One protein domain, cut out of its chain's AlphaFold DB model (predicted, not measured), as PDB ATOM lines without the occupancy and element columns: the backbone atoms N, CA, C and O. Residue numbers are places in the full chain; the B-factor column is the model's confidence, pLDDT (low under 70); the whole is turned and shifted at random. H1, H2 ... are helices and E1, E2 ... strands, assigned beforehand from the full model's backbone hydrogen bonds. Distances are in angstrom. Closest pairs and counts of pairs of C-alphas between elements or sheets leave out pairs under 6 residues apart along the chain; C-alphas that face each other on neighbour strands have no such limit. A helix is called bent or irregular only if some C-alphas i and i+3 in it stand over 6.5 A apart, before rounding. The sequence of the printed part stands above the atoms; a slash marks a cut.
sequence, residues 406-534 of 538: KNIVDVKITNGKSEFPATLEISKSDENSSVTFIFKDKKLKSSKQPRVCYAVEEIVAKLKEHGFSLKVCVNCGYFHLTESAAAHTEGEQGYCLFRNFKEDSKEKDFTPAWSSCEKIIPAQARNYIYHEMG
ATOM      1  N   LYS A 406     -24.081  48.646 -22.124       56.94
ATOM      2  CA  LYS A 406     -24.633  49.273 -20.920       56.94
ATOM      3  C   LYS A 406     -25.962  49.927 -21.280       56.94
ATOM      4  O   LYS A 406     -25.969  50.979 -21.914       56.94
ATOM      5  N   ASN A 407     -27.065  49.330 -20.843       68.56
ATOM      6  CA  ASN A 407     -28.403  49.903 -20.984       68.56
ATOM      7  C   ASN A 407     -28.761  50.699 -19.724       68.56
ATOM      8  O   ASN A 407     -28.757  50.154 -18.623       68.56
ATOM      9  N   ILE A 408     -29.058  51.991 -19.878       75.62
ATOM     10  CA  ILE A 408     -29.437  52.883 -18.770       75.62
ATOM     11  C   ILE A 408     -30.947  53.103 -18.818       75.62
ATOM     12  O   ILE A 408     -31.479  53.504 -19.851       75.62
ATOM     13  N   VAL A 409     -31.627  52.848 -17.703       75.50
ATOM     14  CA  VAL A 409     -33.087  52.923 -17.592       75.50
ATOM     15  C   VAL A 409     -33.471  53.842 -16.440       75.50
ATOM     16  O   VAL A 409     -33.066  53.624 -15.295       75.50
ATOM     17  N   ASP A 410     -34.284  54.853 -16.736       78.44
ATOM     18  CA  ASP A 410     -34.853  55.743 -15.726       78.44
ATOM     19  C   ASP A 410     -36.001  55.035 -14.988       78.44
ATOM     20  O   ASP A 410     -36.971  54.569 -15.592       78.44
ATOM     21  N   VAL A 411     -35.904  54.962 -13.662       81.69
ATOM     22  CA  VAL A 411     -36.867  54.277 -12.788       81.69
ATOM     23  C   VAL A 411     -37.317  55.177 -11.641       81.69
ATOM     24  O   VAL A 411     -36.671  56.167 -11.308       81.69
ATOM     25  N   LYS A 412     -38.438  54.836 -11.001       85.00
ATOM     26  CA  LYS A 412     -38.891  55.517  -9.781       85.00
ATOM     27  C   LYS A 412     -38.756  54.591  -8.573       85.00
ATOM     28  O   LYS A 412     -39.008  53.389  -8.666       85.00
ATOM     29  N   ILE A 413     -38.392  55.152  -7.426       86.19
ATOM     30  CA  ILE A 413     -38.490  54.488  -6.121       86.19
ATOM     31  C   ILE A 413     -39.560  55.171  -5.277       86.19
ATOM     32  O   ILE A 413     -39.779  56.375  -5.400       86.19
ATOM     33  N   THR A 414     -40.222  54.420  -4.403       81.75
ATOM     34  CA  THR A 414     -41.179  54.983  -3.447       81.75
ATOM     35  C   THR A 414     -40.985  54.414  -2.049       81.75
ATOM     36  O   THR A 414     -40.711  53.227  -1.876       81.75
ATOM     37  N   ASN A 415     -41.136  55.285  -1.054       81.12
ATOM     38  CA  ASN A 415     -41.183  54.956   0.373       81.12
ATOM     39  C   ASN A 415     -42.634  54.830   0.895       81.12
ATOM     40  O   ASN A 415     -42.857  54.833   2.101       81.12
ATOM     41  N   GLY A 416     -43.629  54.814  -0.003       73.62
ATOM     42  CA  GLY A 416     -45.059  54.780   0.327       73.62
ATOM     43  C   GLY A 416     -45.725  56.152   0.505       73.62
ATOM     44  O   GLY A 416     -46.949  56.219   0.471       73.62
ATOM     45  N   LYS A 417     -44.960  57.248   0.642       71.00
ATOM     46  CA  LYS A 417     -45.490  58.627   0.754       71.00
ATOM     47  C   LYS A 417     -45.090  59.531  -0.414       71.00
ATOM     48  O   LYS A 417     -45.873  60.377  -0.826       71.00
ATOM     49  N   SER A 418     -43.883  59.359  -0.947       75.50
ATOM     50  CA  SER A 418     -43.352  60.142  -2.064       75.50
ATOM     51  C   SER A 418     -42.623  59.257  -3.077       75.50
ATOM     52  O   SER A 418     -42.172  58.149  -2.766       75.50
ATOM     53  N   GLU A 419     -42.530  59.745  -4.312       83.19
ATOM     54  CA  GLU A 419     -41.787  59.106  -5.398       83.19
ATOM     55  C   GLU A 419     -40.515  59.890  -5.692       83.19
ATOM     56  O   GLU A 419     -40.540  61.119  -5.772       83.19
ATOM     57  N   PHE A 420     -39.407  59.179  -5.885       82.25
ATOM     58  CA  PHE A 420     -38.134  59.786  -6.243       82.25
ATOM     59  C   PHE A 420     -37.577  59.162  -7.530       82.25
ATOM     60  O   PHE A 420     -37.661  57.941  -7.694       82.25
ATOM     61  N   PRO A 421     -37.001  59.968  -8.438       82.81
ATOM     62  CA  PRO A 421     -36.356  59.460  -9.643       82.81
ATOM     63  C   PRO A 421     -35.015  58.800  -9.298       82.81
ATOM     64  O   PRO A 421     -34.245  59.313  -8.485       82.81
ATOM     65  N   ALA A 422     -34.734  57.669  -9.933       85.94
ATOM     66  CA  ALA A 422     -33.497  56.910  -9.819       85.94
ATOM     67  C   ALA A 422     -33.139  56.290 -11.179       85.94
ATOM     68  O   ALA A 422     -33.922  56.348 -12.125       85.94
ATOM     69  N   THR A 423     -31.955  55.695 -11.290       84.00
ATOM     70  CA  THR A 423     -31.489  55.079 -12.542       84.00
ATOM     71  C   THR A 423     -30.999  53.658 -12.299       84.00
ATOM     72  O   THR A 423     -30.414  53.361 -11.256       84.00
ATOM     73  N   LEU A 424     -31.263  52.768 -13.254       81.50
ATOM     74  CA  LEU A 424     -30.699  51.424 -13.317       81.50
ATOM     75  C   LEU A 424     -29.740  51.351 -14.501       81.50
ATOM     76  O   LEU A 424     -30.138  51.583 -15.639       81.50
ATOM     77  N   GLU A 425     -28.490  50.994 -14.240       83.94
ATOM     78  CA  GLU A 425     -27.523  50.623 -15.267       83.94
ATOM     79  C   GLU A 425     -27.466  49.099 -15.363       83.94
ATOM     80  O   GLU A 425     -27.005  48.417 -14.444       83.94
ATOM     81  N   ILE A 426     -27.935  48.561 -16.480       81.44
ATOM     82  CA  ILE A 426     -27.892  47.139 -16.795       81.44
ATOM     83  C   ILE A 426     -26.627  46.895 -17.606       81.44
ATOM     84  O   ILE A 426     -26.412  47.511 -18.649       81.44
ATOM     85  N   SER A 427     -25.786  45.997 -17.114       78.12
ATOM     86  CA  SER A 427     -24.570  45.560 -17.795       78.12
ATOM     87  C   SER A 427     -24.702  44.088 -18.143       78.12
ATOM     88  O   SER A 427     -24.869  43.251 -17.250       78.12
ATOM     89  N   LYS A 428     -24.648  43.787 -19.440       69.31
ATOM     90  CA  LYS A 428     -24.738  42.423 -19.958       69.31
ATOM     91  C   LYS A 428     -23.378  41.987 -20.501       69.31
ATOM     92  O   LYS A 428     -22.727  42.725 -21.236       69.31
ATOM     93  N   SER A 429     -22.952  40.803 -20.085       66.00
ATOM     94  CA  SER A 429     -21.820  40.053 -20.634       66.00
ATOM     95  C   SER A 429     -22.331  38.710 -21.152       66.00
ATOM     96  O   SER A 429     -23.418  38.295 -20.749       66.00
ATOM     97  N   ASP A 430     -21.564  38.042 -22.015       56.72
ATOM     98  CA  ASP A 430     -22.005  36.845 -22.755       56.72
ATOM     99  C   ASP A 430     -22.555  35.716 -21.855       56.72
ATOM    100  O   ASP A 430     -23.438  34.974 -22.274       56.72
ATOM    101  N   GLU A 431     -22.119  35.643 -20.591       65.06
ATOM    102  CA  GLU A 431     -22.560  34.620 -19.626       65.06
ATOM    103  C   GLU A 431     -23.317  35.175 -18.409       65.06
ATOM    104  O   GLU A 431     -23.936  34.419 -17.665       65.06
ATOM    105  N   ASN A 432     -23.252  36.486 -18.151       77.81
ATOM    106  CA  ASN A 432     -23.733  37.072 -16.899       77.81
ATOM    107  C   ASN A 432     -24.296  38.484 -17.079       77.81
ATOM    108  O   ASN A 432     -23.778  39.304 -17.836       77.81
ATOM    109  N   SER A 433     -25.301  38.803 -16.276       79.75
ATOM    110  CA  SER A 433     -25.949  40.106 -16.169       79.75
ATOM    111  C   SER A 433     -25.718  40.699 -14.778       79.75
ATOM    112  O   SER A 433     -25.821  40.002 -13.769       79.75
ATOM    113  N   SER A 434     -25.407  41.994 -14.698       82.94
ATOM    114  CA  SER A 434     -25.376  42.718 -13.420       82.94
ATOM    115  C   SER A 434     -26.041  44.083 -13.535       82.94
ATOM    116  O   SER A 434     -25.931  44.755 -14.562       82.94
ATOM    117  N   VAL A 435     -26.731  44.494 -12.474       85.75
ATOM    118  CA  VAL A 435     -27.515  45.728 -12.418       85.75
ATOM    119  C   VAL A 435     -26.935  46.642 -11.349       85.75
ATOM    120  O   VAL A 435     -26.687  46.226 -10.217       85.75
ATOM    121  N   THR A 436     -26.709  47.903 -11.705       87.06
ATOM    122  CA  THR A 436     -26.277  48.948 -10.776       87.06
ATOM    123  C   THR A 436     -27.394  49.969 -10.625       87.06
ATOM    124  O   THR A 436     -27.724  50.687 -11.561       87.06
ATOM    125  N   PHE A 437     -27.981  50.041  -9.440       88.31
ATOM    126  CA  PHE A 437     -28.929  51.072  -9.054       88.31
ATOM    127  C   PHE A 437     -28.193  52.326  -8.592       88.31
ATOM    128  O   PHE A 437     -27.282  52.247  -7.768       88.31
ATOM    129  N   ILE A 438     -28.596  53.484  -9.104       85.56
ATOM    130  CA  ILE A 438     -27.993  54.777  -8.791       85.56
ATOM    131  C   ILE A 438     -29.099  55.739  -8.361       85.56
ATOM    132  O   ILE A 438     -30.034  56.028  -9.114       85.56
ATOM    133  N   PHE A 439     -28.969  56.260  -7.142       84.88
ATOM    134  CA  PHE A 439     -29.850  57.282  -6.588       84.88
ATOM    135  C   PHE A 439     -29.017  58.408  -5.981       84.88
ATOM    136  O   PHE A 439     -28.317  58.209  -4.983       84.88
ATOM    137  N   LYS A 440     -29.104  59.601  -6.585       80.50
ATOM    138  CA  LYS A 440     -28.195  60.727  -6.309       80.50
ATOM    139  C   LYS A 440     -26.736  60.266  -6.485       80.50
ATOM    140  O   LYS A 440     -26.397  59.789  -7.562       80.50
ATOM    141  N   ASP A 441     -25.923  60.319  -5.430       74.44
ATOM    142  CA  ASP A 441     -24.511  59.905  -5.446       74.44
ATOM    143  C   ASP A 441     -24.275  58.483  -4.904       74.44
ATOM    144  O   ASP A 441     -23.140  58.013  -4.840       74.44
ATOM    145  N   LYS A 442     -25.338  57.772  -4.499       78.56
ATOM    146  CA  LYS A 442     -25.231  56.415  -3.947       78.56
ATOM    147  C   LYS A 442     -25.466  55.373  -5.035       78.56
ATOM    148  O   LYS A 442     -26.443  55.458  -5.778       78.56
ATOM    149  N   LYS A 443     -24.586  54.367  -5.088       87.50
ATOM    150  CA  LYS A 443     -24.669  53.236  -6.019       87.50
ATOM    151  C   LYS A 443     -24.838  51.922  -5.258       87.50
ATOM    152  O   LYS A 443     -24.100  51.660  -4.315       87.50
ATOM    153  N   LEU A 444     -25.781  51.096  -5.693       86.12
ATOM    154  CA  LEU A 444     -26.038  49.745  -5.195       86.12
ATOM    155  C   LEU A 444     -25.899  48.774  -6.363       86.12
ATOM    156  O   LEU A 444     -26.591  48.919  -7.363       86.12
ATOM    157  N   LYS A 445     -25.004  47.792  -6.256       88.75
ATOM    158  CA  LYS A 445     -24.733  46.832  -7.332       88.75
ATOM    159  C   LYS A 445     -25.252  45.438  -6.973       88.75
ATOM    160  O   LYS A 445     -25.156  45.017  -5.815       88.75
ATOM    161  N   SER A 446     -25.806  44.734  -7.954       89.06
ATOM    162  CA  SER A 446     -26.161  43.319  -7.844       89.06
ATOM    163  C   SER A 446     -24.919  42.435  -7.980       89.06
ATOM    164  O   SER A 446     -23.896  42.837  -8.547       89.06
ATOM    165  N   SER A 447     -25.023  41.199  -7.510       86.19
ATOM    166  CA  SER A 447     -24.120  40.128  -7.922       86.19
ATOM    167  C   SER A 447     -24.285  39.819  -9.423       86.19
ATOM    168  O   SER A 447     -25.208  40.311 -10.085       86.19
ATOM    169  N   LYS A 448     -23.346  39.054  -9.988       84.38
ATOM    170  CA  LYS A 448     -23.453  38.556 -11.364       84.38
ATOM    171  C   LYS A 448     -24.490  37.433 -11.385       84.38
ATOM    172  O   LYS A 448     -24.319  36.451 -10.673       84.38
ATOM    173  N   GLN A 449     -25.542  37.605 -12.175       78.50
ATOM    174  CA  GLN A 449     -26.654  36.667 -12.288       78.50
ATOM    175  C   GLN A 449     -26.800  36.200 -13.742       78.50
ATOM    176  O   GLN A 449     -26.542  36.987 -14.652       78.50
ATOM    177  N   PRO A 450     -27.262  34.967 -14.001       72.56
ATOM    178  CA  PRO A 450     -27.432  34.460 -15.367       72.56
ATOM    179  C   PRO A 450     -28.522  35.219 -16.147       72.56
ATOM    180  O   PRO A 450     -28.509  35.252 -17.374       72.56
ATOM    181  N   ARG A 451     -29.460  35.851 -15.431       73.62
ATOM    182  CA  ARG A 451     -30.608  36.584 -15.970       73.62
ATOM    183  C   ARG A 451     -30.705  37.984 -15.367       73.62
ATOM    184  O   ARG A 451     -30.355  38.191 -14.201       73.62
ATOM    185  N   VAL A 452     -31.179  38.950 -16.154       75.81
ATOM    186  CA  VAL A 452     -31.309  40.354 -15.724       75.81
ATOM    187  C   VAL A 452     -32.383  40.482 -14.640       75.81
ATOM    188  O   VAL A 452     -32.206  41.242 -13.692       75.81
ATOM    189  N   CYS A 453     -33.458  39.700 -14.715       75.56
ATOM    190  CA  CYS A 453     -34.567  39.685 -13.771       75.56
ATOM    191  C   CYS A 453     -34.097  39.302 -12.371       75.56
ATOM    192  O   CYS A 453     -34.440  40.003 -11.425       75.56
ATOM    193  N   TYR A 454     -33.225  38.299 -12.243       81.06
ATOM    194  CA  TYR A 454     -32.630  37.924 -10.958       81.06
ATOM    195  C   TYR A 454     -31.728  39.029 -10.399       81.06
ATOM    196  O   TYR A 454     -31.777  39.328  -9.207       81.06
ATOM    197  N   ALA A 455     -30.954  39.708 -11.255       83.75
ATOM    198  CA  ALA A 455     -30.157  40.861 -10.832       83.75
ATOM    199  C   ALA A 455     -31.035  42.039 -10.364       83.75
ATOM    200  O   ALA A 455     -30.693  42.727  -9.400       83.75
ATOM    201  N   VAL A 456     -32.185  42.267 -11.010       83.06
ATOM    202  CA  VAL A 456     -33.172  43.275 -10.595       83.06
ATOM    203  C   VAL A 456     -33.856  42.874  -9.286       83.06
ATOM    204  O   VAL A 456     -34.007  43.719  -8.408       83.06
ATOM    205  N   GLU A 457     -34.235  41.608  -9.115       82.31
ATOM    206  CA  GLU A 457     -34.836  41.089  -7.879       82.31
ATOM    207  C   GLU A 457     -33.900  41.245  -6.675       82.31
ATOM    208  O   GLU A 457     -34.340  41.674  -5.607       82.31
ATOM    209  N   GLU A 458     -32.599  41.006  -6.856       86.06
ATOM    210  CA  GLU A 458     -31.592  41.244  -5.819       86.06
ATOM    211  C   GLU A 458     -31.527  42.729  -5.416       86.06
ATOM    212  O   GLU A 458     -31.481  43.063  -4.230       86.06
ATOM    213  N   ILE A 459     -31.573  43.647  -6.388       87.94
ATOM    214  CA  ILE A 459     -31.626  45.093  -6.119       87.94
ATOM    215  C   ILE A 459     -32.923  45.473  -5.398       87.94
ATOM    216  O   ILE A 459     -32.892  46.283  -4.472       87.94
ATOM    217  N   VAL A 460     -34.060  44.884  -5.778       86.00
ATOM    218  CA  VAL A 460     -35.344  45.101  -5.097       86.00
ATOM    219  C   VAL A 460     -35.264  44.649  -3.638       86.00
ATOM    220  O   VAL A 460     -35.749  45.368  -2.765       86.00
ATOM    221  N   ALA A 461     -34.644  43.501  -3.356       85.12
ATOM    222  CA  ALA A 461     -34.453  43.005  -1.993       85.12
ATOM    223  C   ALA A 461     -33.584  43.961  -1.158       85.12
ATOM    224  O   ALA A 461     -34.017  44.400  -0.094       85.12
ATOM    225  N   LYS A 462     -32.432  44.391  -1.694       87.94
ATOM    226  CA  LYS A 462     -31.545  45.371  -1.035       87.94
ATOM    227  C   LYS A 462     -32.238  46.712  -0.775       87.94
ATOM    228  O   LYS A 462     -32.027  47.340   0.257       87.94
ATOM    229  N   LEU A 463     -33.085  47.175  -1.695       86.88
ATOM    230  CA  LEU A 463     -33.840  48.417  -1.507       86.88
ATOM    231  C   LEU A 463     -34.927  48.287  -0.432       86.88
ATOM    232  O   LEU A 463     -35.155  49.251   0.305       86.88
ATOM    233  N   LYS A 464     -35.554  47.110  -0.302       84.44
ATOM    234  CA  LYS A 464     -36.557  46.843   0.740       84.44
ATOM    235  C   LYS A 464     -35.966  46.915   2.146       84.44
ATOM    236  O   LYS A 464     -36.621  47.471   3.021       84.44
ATOM    237  N   GLU A 465     -34.736  46.442   2.350       85.38
ATOM    238  CA  GLU A 465     -34.018  46.582   3.633       85.38
ATOM    239  C   GLU A 465     -33.838  48.054   4.039       85.38
ATOM    240  O   GLU A 465     -33.839  48.391   5.220       85.38
ATOM    241  N   HIS A 466     -33.762  48.952   3.055       83.81
ATOM    242  CA  HIS A 466     -33.680  50.397   3.258       83.81
ATOM    243  C   HIS A 466     -35.043  51.114   3.240       83.81
ATOM    244  O   HIS A 466     -35.082  52.345   3.208       83.81
ATOM    245  N   GLY A 467     -36.162  50.381   3.251       81.88
ATOM    246  CA  GLY A 467     -37.515  50.953   3.269       81.88
ATOM    247  C   GLY A 467     -37.982  51.546   1.935       81.88
ATOM    248  O   GLY A 467     -38.948  52.310   1.906       81.88
ATOM    249  N   PHE A 468     -37.320  51.212   0.824       85.75
ATOM    250  CA  PHE A 468     -37.700  51.656  -0.516       85.75
ATOM    251  C   PHE A 468     -38.261  50.505  -1.348       85.75
ATOM    252  O   PHE A 468     -37.775  49.377  -1.322       85.75
ATOM    253  N   SER A 469     -39.268  50.811  -2.159       82.44
ATOM    254  CA  SER A 469     -39.792  49.904  -3.175       82.44
ATOM    255  C   SER A 469     -39.493  50.447  -4.567       82.44
ATOM    256  O   SER A 469     -39.708  51.626  -4.864       82.44
ATOM    257  N   LEU A 470     -38.952  49.581  -5.420       85.44
ATOM    258  CA  LEU A 470     -38.599  49.911  -6.794       85.44
ATOM    259  C   LEU A 470     -39.807  49.694  -7.713       85.44
ATOM    260  O   LEU A 470     -40.398  48.608  -7.728       85.44
ATOM    261  N   LYS A 471     -40.158  50.721  -8.493       83.94
ATOM    262  CA  LYS A 471     -41.270  50.695  -9.446       83.94
ATOM    263  C   LYS A 471     -40.822  50.180 -10.819       83.94
ATOM    264  O   LYS A 471     -40.643  50.958 -11.749       83.94
ATOM    265  N   VAL A 472     -40.672  48.861 -10.940       84.50
ATOM    266  CA  VAL A 472     -40.357  48.157 -12.199       84.50
ATOM    267  C   VAL A 472     -41.363  47.042 -12.494       84.50
ATOM    268  O   VAL A 472     -41.938  46.474 -11.563       84.50
ATOM    269  N   CYS A 473     -41.567  46.706 -13.772       81.12
ATOM    270  CA  CYS A 473     -42.544  45.701 -14.208       81.12
ATOM    271  C   CYS A 473     -42.359  44.325 -13.537       81.12
ATOM    272  O   CYS A 473     -43.351  43.758 -13.086       81.12
ATOM    273  N   VAL A 474     -41.127  43.830 -13.342       80.69
ATOM    274  CA  VAL A 474     -40.852  42.576 -12.596       80.69
ATOM    275  C   VAL A 474     -41.431  42.588 -11.185       80.69
ATOM    276  O   VAL A 474     -41.816  41.544 -10.669       80.69
ATOM    277  N   ASN A 475     -41.540  43.755 -10.553       80.81
ATOM    278  CA  ASN A 475     -42.066  43.893  -9.197       80.81
ATOM    279  C   ASN A 475     -43.590  44.158  -9.172       80.81
ATOM    280  O   ASN A 475     -44.160  44.394  -8.107       80.81
ATOM    281  N   CYS A 476     -44.259  44.123 -10.331       84.00
ATOM    282  CA  CYS A 476     -45.695  44.355 -10.461       84.00
ATOM    283  C   CYS A 476     -46.511  43.055 -10.380       84.00
ATOM    284  O   CYS A 476     -46.146  42.035 -10.968       84.00
ATOM    285  N   GLY A 477     -47.652  43.103  -9.688       78.94
ATOM    286  CA  GLY A 477     -48.619  42.002  -9.611       78.94
ATOM    287  C   GLY A 477     -49.291  41.652 -10.948       78.94
ATOM    288  O   GLY A 477     -49.602  40.491 -11.177       78.94
ATOM    289  N   TYR A 478     -49.448  42.622 -11.857       80.94
ATOM    290  CA  TYR A 478     -50.075  42.422 -13.175       80.94
ATOM    291  C   TYR A 478     -49.111  42.013 -14.288       80.94
ATOM    292  O   TYR A 478     -49.545  41.772 -15.412       80.94
ATOM    293  N   PHE A 479     -47.808  42.000 -14.032       83.19
ATOM    294  CA  PHE A 479     -46.836  41.669 -15.064       83.19
ATOM    295  C   PHE A 479     -46.657  40.156 -15.145       83.19
ATOM    296  O   PHE A 479     -46.464  39.508 -14.115       83.19
ATOM    297  N   HIS A 480     -46.728  39.607 -16.355       81.31
ATOM    298  CA  HIS A 480     -46.502  38.195 -16.636       81.31
ATOM    299  C   HIS A 480     -45.248  38.022 -17.485       81.31
ATOM    300  O   HIS A 480     -45.193  38.491 -18.621       81.31
ATOM    301  N   LEU A 481     -44.236  37.370 -16.911       75.38
ATOM    302  CA  LEU A 481     -42.963  37.102 -17.569       75.38
ATOM    303  C   LEU A 481     -43.091  35.826 -18.409       75.38
ATOM    304  O   LEU A 481     -43.451  34.781 -17.879       75.38
ATOM    305  N   THR A 482     -42.800  35.902 -19.707       69.94
ATOM    306  CA  THR A 482     -42.834  34.725 -20.586       69.94
ATOM    307  C   THR A 482     -41.521  33.957 -20.523       69.94
ATOM    308  O   THR A 482     -40.474  34.504 -20.860       69.94
ATOM    309  N   GLU A 483     -41.570  32.675 -20.155       58.22
ATOM    310  CA  GLU A 483     -40.381  31.806 -20.110       58.22
ATOM    311  C   GLU A 483     -39.848  31.433 -21.507       58.22
ATOM    312  O   GLU A 483     -38.664  31.142 -21.661       58.22
ATOM    313  N   SER A 484     -40.694  31.492 -22.544       45.28
ATOM    314  CA  SER A 484     -40.393  31.038 -23.911       45.28
ATOM    315  C   SER A 484     -39.895  32.123 -24.877       45.28
ATOM    316  O   SER A 484     -39.498  31.807 -25.996       45.28
ATOM    317  N   ALA A 485     -39.849  33.395 -24.469       41.56
ATOM    318  CA  ALA A 485     -39.373  34.502 -25.313       41.56
ATOM    319  C   ALA A 485     -37.835  34.661 -25.305       41.56
ATOM    320  O   ALA A 485     -37.311  35.743 -25.549       41.56
ATOM    321  N   ALA A 486     -37.092  33.588 -25.012       38.72
ATOM    322  CA  ALA A 486     -35.630  33.598 -24.948       38.72
ATOM    323  C   ALA A 486     -34.936  33.518 -26.325       38.72
ATOM    324  O   ALA A 486     -33.714  33.619 -26.387       38.72
ATOM    325  N   ALA A 487     -35.680  33.345 -27.425       39.19
ATOM    326  CA  ALA A 487     -35.091  33.106 -28.748       39.19
ATOM    327  C   ALA A 487     -35.074  34.328 -29.683       39.19
ATOM    328  O   ALA A 487     -34.262  34.371 -30.603       39.19
ATOM    329  N   HIS A 488     -35.916  35.342 -29.467       37.56
ATOM    330  CA  HIS A 488     -36.003  36.486 -30.375       37.56
ATOM    331  C   HIS A 488     -36.298  37.762 -29.589       37.56
ATOM    332  O   HIS A 488     -37.346  37.872 -28.964       37.56
ATOM    333  N   THR A 489     -35.391  38.733 -29.688       35.19
ATOM    334  CA  THR A 489     -35.374  40.047 -29.016       35.19
ATOM    335  C   THR A 489     -34.812  40.065 -27.593       35.19
ATOM    336  O   THR A 489     -34.970  39.144 -26.800       35.19
ATOM    337  N   GLU A 490     -34.053  41.123 -27.332       49.62
ATOM    338  CA  GLU A 490     -33.283  41.449 -26.133       49.62
ATOM    339  C   GLU A 490     -33.942  41.005 -24.812       49.62
ATOM    340  O   GLU A 490     -34.795  41.703 -24.273       49.62
ATOM    341  N   GLY A 491     -33.505  39.839 -24.315       58.84
ATOM    342  CA  GLY A 491     -33.581  39.320 -22.940       58.84
ATOM    343  C   GLY A 491     -34.784  39.720 -22.076       58.84
ATOM    344  O   GLY A 491     -34.863  40.837 -21.595       58.84
ATOM    345  N   GLU A 492     -35.637  38.752 -21.736       66.88
ATOM    346  CA  GLU A 492     -36.621  38.827 -20.637       66.88
ATOM    347  C   GLU A 492     -37.699  39.909 -20.790       66.88
ATOM    348  O   GLU A 492     -37.809  40.874 -20.028       66.88
ATOM    349  N   GLN A 493     -38.565  39.689 -21.772       69.75
ATOM    350  CA  GLN A 493     -39.791  40.456 -21.943       69.75
ATOM    351  C   GLN A 493     -40.991  39.702 -21.360       69.75
ATOM    352  O   GLN A 493     -41.000  38.475 -21.235       69.75
ATOM    353  N   GLY A 494     -42.011  40.457 -20.977       76.50
ATOM    354  CA  GLY A 494     -43.297  39.952 -20.509       76.50
ATOM    355  C   GLY A 494     -44.409  40.911 -20.908       76.50
ATOM    356  O   GLY A 494     -44.149  41.919 -21.553       76.50
ATOM    357  N   TYR A 495     -45.648  40.639 -20.527       77.25
ATOM    358  CA  TYR A 495     -46.785  41.497 -20.874       77.25
ATOM    359  C   TYR A 495     -47.585  41.907 -19.636       77.25
ATOM    360  O   TYR A 495     -47.517  41.276 -18.578       77.25
ATOM    361  N   CYS A 496     -48.324  43.011 -19.753       79.62
ATOM    362  CA  CYS A 496     -49.104  43.587 -18.660       79.62
ATOM    363  C   CYS A 496     -50.575  43.160 -18.741       79.62
ATOM    364  O   CYS A 496     -51.307  43.609 -19.618       79.62
ATOM    365  N   LEU A 497     -51.038  42.371 -17.770       74.44
ATOM    366  CA  LEU A 497     -52.420  41.881 -17.702       74.44
ATOM    367  C   LEU A 497     -53.454  42.997 -17.488       74.44
ATOM    368  O   LEU A 497     -54.590  42.888 -17.938       74.44
ATOM    369  N   PHE A 498     -53.060  44.099 -16.843       72.25
ATOM    370  CA  PHE A 498     -53.953  45.235 -16.601       72.25
ATOM    371  C   PHE A 498     -54.343  45.976 -17.888       72.25
ATOM    372  O   PHE A 498     -55.472  46.447 -18.000       72.25
ATOM    373  N   ARG A 499     -53.422  46.098 -18.859       61.59
ATOM    374  CA  ARG A 499     -53.726  46.746 -20.149       61.59
ATOM    375  C   ARG A 499     -54.683  45.892 -20.972       61.59
ATOM    376  O   ARG A 499     -55.700  46.410 -21.417       61.59
ATOM    377  N   ASN A 500     -54.423  44.587 -21.032       60.12
ATOM    378  CA  ASN A 500     -55.264  43.629 -21.751       60.12
ATOM    379  C   ASN A 500     -56.714  43.627 -21.234       60.12
ATOM    380  O   ASN A 500     -57.643  43.543 -22.026       60.12
ATOM    381  N   PHE A 501     -56.922  43.769 -19.918       57.69
ATOM    382  CA  PHE A 501     -58.267  43.798 -19.330       57.69
ATOM    383  C   PHE A 501     -59.013  45.123 -19.561       57.69
ATOM    384  O   PHE A 501     -60.231  45.136 -19.683       57.69
ATOM    385  N   LYS A 502     -58.309  46.262 -19.597       54.66
ATOM    386  CA  LYS A 502     -58.948  47.583 -19.728       54.66
ATOM    387  C   LYS A 502     -59.309  47.938 -21.176       54.66
ATOM    388  O   LYS A 502     -60.192  48.763 -21.388       54.66
ATOM    389  N   GLU A 503     -58.603  47.365 -22.148       53.81
ATOM    390  CA  GLU A 503     -58.718  47.712 -23.572       53.81
ATOM    391  C   GLU A 503     -59.457  46.654 -24.411       53.81
ATOM    392  O   GLU A 503     -59.551  46.821 -25.624       53.81
ATOM    393  N   ASP A 504     -59.982  45.583 -23.794       48.47
ATOM    394  CA  ASP A 504     -60.631  44.447 -24.484       48.47
ATOM    395  C   ASP A 504     -59.782  43.884 -25.651       48.47
ATOM    396  O   ASP A 504     -60.284  43.334 -26.635       48.47
ATOM    397  N   SER A 505     -58.454  44.027 -25.557       49.47
ATOM    398  CA  SER A 505     -57.519  43.646 -26.610       49.47
ATOM    399  C   SER A 505     -56.961  42.243 -26.354       49.47
ATOM    400  O   SER A 505     -56.530  41.887 -25.255       49.47
ATOM    401  N   LYS A 506     -56.970  41.404 -27.397       52.03
ATOM    402  CA  LYS A 506     -56.355  40.062 -27.370       52.03
ATOM    403  C   LYS A 506     -54.848  40.091 -27.656       52.03
ATOM    404  O   LYS A 506     -54.199  39.046 -27.594       52.03
ATOM    405  N   GLU A 507     -54.294  41.253 -27.994       54.28
ATOM    406  CA  GLU A 507     -52.882  41.415 -28.341       54.28
ATOM    407  C   GLU A 507     -52.017  41.548 -27.078       54.28
ATOM    408  O   GLU A 507     -52.354  42.257 -26.133       54.28
ATOM    409  N   LYS A 508     -50.901  40.812 -27.035       63.66
ATOM    410  CA  LYS A 508     -49.950  40.838 -25.917       63.66
ATOM    411  C   LYS A 508     -48.830  41.826 -26.238       63.66
ATOM    412  O   LYS A 508     -47.915  41.489 -26.983       63.66
ATOM    413  N   ASP A 509     -48.883  43.012 -25.642       62.28
ATOM    414  CA  ASP A 509     -47.796  43.991 -25.725       62.28
ATOM    415  C   ASP A 509     -46.606  43.562 -24.859       62.28
ATOM    416  O   ASP A 509     -46.658  43.609 -23.622       62.28
ATOM    417  N   PHE A 510     -45.512  43.162 -25.504       69.50
ATOM    418  CA  PHE A 510     -44.285  42.774 -24.816       69.50
ATOM    419  C   PHE A 510     -43.514  44.007 -24.335       69.50
ATOM    420  O   PHE A 510     -43.215  44.933 -25.083       69.50
ATOM    421  N   THR A 511     -43.205  44.019 -23.044       69.00
ATOM    422  CA  THR A 511     -42.474  45.067 -22.339       69.00
ATOM    423  C   THR A 511     -41.287  44.431 -21.607       69.00
ATOM    424  O   THR A 511     -41.461  43.377 -20.984       69.00
ATOM    425  N   PRO A 512     -40.093  45.049 -21.627       76.44
ATOM    426  CA  PRO A 512     -38.962  44.581 -20.834       76.44
ATOM    427  C   PRO A 512     -39.294  44.487 -19.343       76.44
ATOM    428  O   PRO A 512     -39.971  45.346 -18.771       76.44
ATOM    429  N   ALA A 513     -38.760  43.458 -18.692       73.00
ATOM    430  CA  ALA A 513     -38.940  43.194 -17.266       73.00
ATOM    431  C   ALA A 513     -38.645  44.418 -16.365       73.00
ATOM    432  O   ALA A 513     -39.330  44.674 -15.372       73.00
ATOM    433  N   TRP A 514     -37.635  45.209 -16.716       76.31
ATOM    434  CA  TRP A 514     -37.139  46.345 -15.934       76.31
ATOM    435  C   TRP A 514     -37.745  47.702 -16.324       76.31
ATOM    436  O   TRP A 514     -37.262  48.740 -15.873       76.31
ATOM    437  N   SER A 515     -38.796  47.734 -17.149       78.00
ATOM    438  CA  SER A 515     -39.476  48.987 -17.498       78.00
ATOM    439  C   SER A 515     -40.166  49.630 -16.290       78.00
ATOM    440  O   SER A 515     -40.768  48.952 -15.454       78.00
ATOM    441  N   SER A 516     -40.087  50.959 -16.210       78.44
ATOM    442  CA  SER A 516     -40.732  51.765 -15.168       78.44
ATOM    443  C   SER A 516     -42.232  51.918 -15.443       78.44
ATOM    444  O   SER A 516     -42.636  52.170 -16.579       78.44
ATOM    445  N   CYS A 517     -43.071  51.782 -14.412       73.94
ATOM    446  CA  CYS A 517     -44.524  51.942 -14.518       73.94
ATOM    447  C   CYS A 517     -45.085  52.724 -13.322       73.94
ATOM    448  O   CYS A 517     -44.668  52.535 -12.179       73.94
ATOM    449  N   GLU A 518     -46.057  53.603 -13.576       67.88
ATOM    450  CA  GLU A 518     -46.660  54.454 -12.540       67.88
ATOM    451  C   GLU A 518     -47.677  53.697 -11.672       67.88
ATOM    452  O   GLU A 518     -47.781  53.950 -10.470       67.88
ATOM    453  N   LYS A 519     -48.373  52.715 -12.266       68.00
ATOM    454  CA  LYS A 519     -49.445  51.915 -11.651       68.00
ATOM    455  C   LYS A 519     -48.969  50.498 -11.328       68.00
ATOM    456  O   LYS A 519     -49.358  49.536 -11.986       68.00
ATOM    457  N   ILE A 520     -48.096  50.377 -10.333       76.31
ATOM    458  CA  ILE A 520     -47.563  49.088  -9.877       76.31
ATOM    459  C   ILE A 520     -48.304  48.632  -8.624       76.31
ATOM    460  O   ILE A 520     -48.389  49.373  -7.648       76.31
ATOM    461  N   ILE A 521     -48.799  47.397  -8.659       78.44
ATOM    462  CA  ILE A 521     -49.319  46.681  -7.489       78.44
ATOM    463  C   ILE A 521     -48.204  45.787  -6.934       78.44
ATOM    464  O   ILE A 521     -47.470  45.208  -7.741       78.44
ATOM    465  N   PRO A 522     -48.068  45.634  -5.604       76.00
ATOM    466  CA  PRO A 522     -47.071  44.750  -5.009       76.00
ATOM    467  C   PRO A 522     -47.091  43.339  -5.607       76.00
ATOM    468  O   PRO A 522     -48.151  42.729  -5.748       76.00
ATOM    469  N   ALA A 523     -45.909  42.786  -5.894       73.62
ATOM    470  CA  ALA A 523     -45.752  41.434  -6.437       73.62
ATOM    471  C   ALA A 523     -46.431  40.332  -5.592       73.62
ATOM    472  O   ALA A 523     -46.791  39.292  -6.129       73.62
ATOM    473  N   GLN A 524     -46.668  40.560  -4.295       76.94
ATOM    474  CA  GLN A 524     -47.388  39.633  -3.406       76.94
ATOM    475  C   GLN A 524     -48.829  39.362  -3.868       76.94
ATOM    476  O   GLN A 524     -49.331  38.257  -3.693       76.94
ATOM    477  N   ALA A 525     -49.473  40.337  -4.519       78.19
ATOM    478  CA  ALA A 525     -50.820  40.184  -5.062       78.19
ATOM    479  C   ALA A 525     -50.858  39.363  -6.365       78.19
ATOM    480  O   ALA A 525     -51.938  39.024  -6.839       78.19
ATOM    481  N   ARG A 526     -49.699  39.029  -6.954       82.19
ATOM    482  CA  ARG A 526     -49.603  38.354  -8.260       82.19
ATOM    483  C   ARG A 526     -50.348  37.024  -8.294       82.19
ATOM    484  O   ARG A 526     -51.098  36.787  -9.228       82.19
ATOM    485  N   ASN A 527     -50.163  36.178  -7.280       78.25
ATOM    486  CA  ASN A 527     -50.788  34.851  -7.246       78.25
ATOM    487  C   ASN A 527     -52.318  34.950  -7.171       78.25
ATOM    488  O   ASN A 527     -53.010  34.213  -7.862       78.25
ATOM    489  N   TYR A 528     -52.829  35.899  -6.382       80.56
ATOM    490  CA  TYR A 528     -54.261  36.181  -6.299       80.56
ATOM    491  C   TYR A 528     -54.809  36.688  -7.642       80.56
ATOM    492  O   TYR A 528     -55.803  36.175  -8.139       80.56
ATOM    493  N   ILE A 529     -54.112  37.636  -8.282       80.06
ATOM    494  CA  ILE A 529     -54.494  38.185  -9.594       80.06
ATOM    495  C   ILE A 529     -54.504  37.097 -10.674       80.06
ATOM    496  O   ILE A 529     -55.412  37.059 -11.494       80.06
ATOM    497  N   TYR A 530     -53.503  36.216 -10.694       79.94
ATOM    498  CA  TYR A 530     -53.421  35.148 -11.693       79.94
ATOM    499  C   TYR A 530     -54.536  34.118 -11.515       79.94
ATOM    500  O   TYR A 530     -55.088  33.661 -12.513       79.94
ATOM    501  N   HIS A 531     -54.887  33.799 -10.265       78.19
ATOM    502  CA  HIS A 531     -56.005  32.918  -9.942       78.19
ATOM    503  C   HIS A 531     -57.344  33.512 -10.407       78.19
ATOM    504  O   HIS A 531     -58.083  32.854 -11.131       78.19
ATOM    505  N   GLU A 532     -57.619  34.779 -10.079       76.06
ATOM    506  CA  GLU A 532     -58.825  35.494 -10.537       76.06
ATOM    507  C   GLU A 532     -58.908  35.610 -12.069       76.06
ATOM    508  O   GLU A 532     -59.992  35.607 -12.643       76.06
ATOM    509  N   MET A 533     -57.763  35.696 -12.755       71.19
ATOM    510  CA  MET A 533     -57.693  35.803 -14.216       71.19
ATOM    511  C   MET A 533     -57.616  34.448 -14.943       71.19
ATOM    512  O   MET A 533     -57.478  34.434 -16.166       71.19
ATOM    513  N   GLY A 534     -57.677  33.316 -14.229       67.62
ATOM    514  CA  GLY A 534     -57.623  31.975 -14.828       67.62
ATOM    515  C   GLY A 534     -56.294  31.637 -15.521       67.62
ATOM    516  O   GLY A 534     -56.268  30.845 -16.462       67.62
TER     517      GLY A 534
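This is residues 406 to 534 of the 538 residues of an uncharacterized protein of Candidatus Melainabacteria bacterium GWF2_37_15 (UniProt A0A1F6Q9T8). Two lobes sit side by side. The first is a strongly twisted, curled five-strand sheet, E4, E3, E2, E1 and E5, with H1 packed over one face; the second is a small three-strand sheet, E6, E7 and E8, with long loops, H2 running on from E7, and H3 near E6. The 129 printed residues hold, in order, E1, E2, E3, E4, H1, E5, E6, E7, H2, E8 and H3, and both sheets are antiparallel in the orders just given. The class is mixed, helices and strands; the whole is compact, with a radius of gyration of the C-alphas of 14.8 A, and flat, spanning 43 by 39 by 21 A.

Find C-alpha 406 at (-24.633, 49.273, -20.920); from there E1 runs 24.7 A to residue 414. E2, residues 419 to 428, covers 27.9 A, and E3, residues 433 to 439, 20.1 A. E4 is residues 442 to 445. H1 begins at C-alpha 452, (-31.309, 40.354, -15.724), and runs 20.5 A to residue 465. Then come E5, residues 469 to 471, E6, residues 479 to 481, E7, residues 493 to 496, H2, residues 497 to 502, and E8, residues 510 to 512. H3, residues 523 to 532, spans 14.9 A and ends at C-alpha 532, (-58.825, 35.494, -10.537); it is irregular, with C-alphas 524 and 527 7.0 A apart.

Start with E1 to E4, a meander, each strand the antiparallel neighbour of the one before. In the hairpin of E1 and E2, look at N 409 and O 424, 2.8 A apart; in that of E2 and E3, N 425 and O 436, 2.8 A; in that of E3 and E4, N 437 and O 444, 2.7 A. E5, an edge strand, is the antiparallel neighbour of E1, with N 469 and O 414 2.8 A apart, within hydrogen-bond range. H1 is on this sheet, making two layers, a helix on one face of a sheet; its closest C-alphas to E3 are Val 452 and Ser 433, 5.4 A. E5 and E6 are apart. In the second sheet, N 480 and O 495 of the hairpin E6 and E7 are 2.9 A apart, and N 511 and O 494 of E8 and E7 2.7 A. H3 only grazes this sheet, with residues 523 to 530. The closest C-alphas of E6 and H2 are Phe 479 and Leu 497, 6.2 A. Every O i to N i+4 pair is within hydrogen-bond range in H1 and H2, and 4 of 6 in H3.

The C-alphas farthest apart, of Asp 441 and Gly 534, are 44.3 A apart. The printed part has no cut, and its long link is E6 to E7. Mean pLDDT of the printed part is 74.6; look for values under 70 at 34 residues, among them 482 to 493 and 499 to 511.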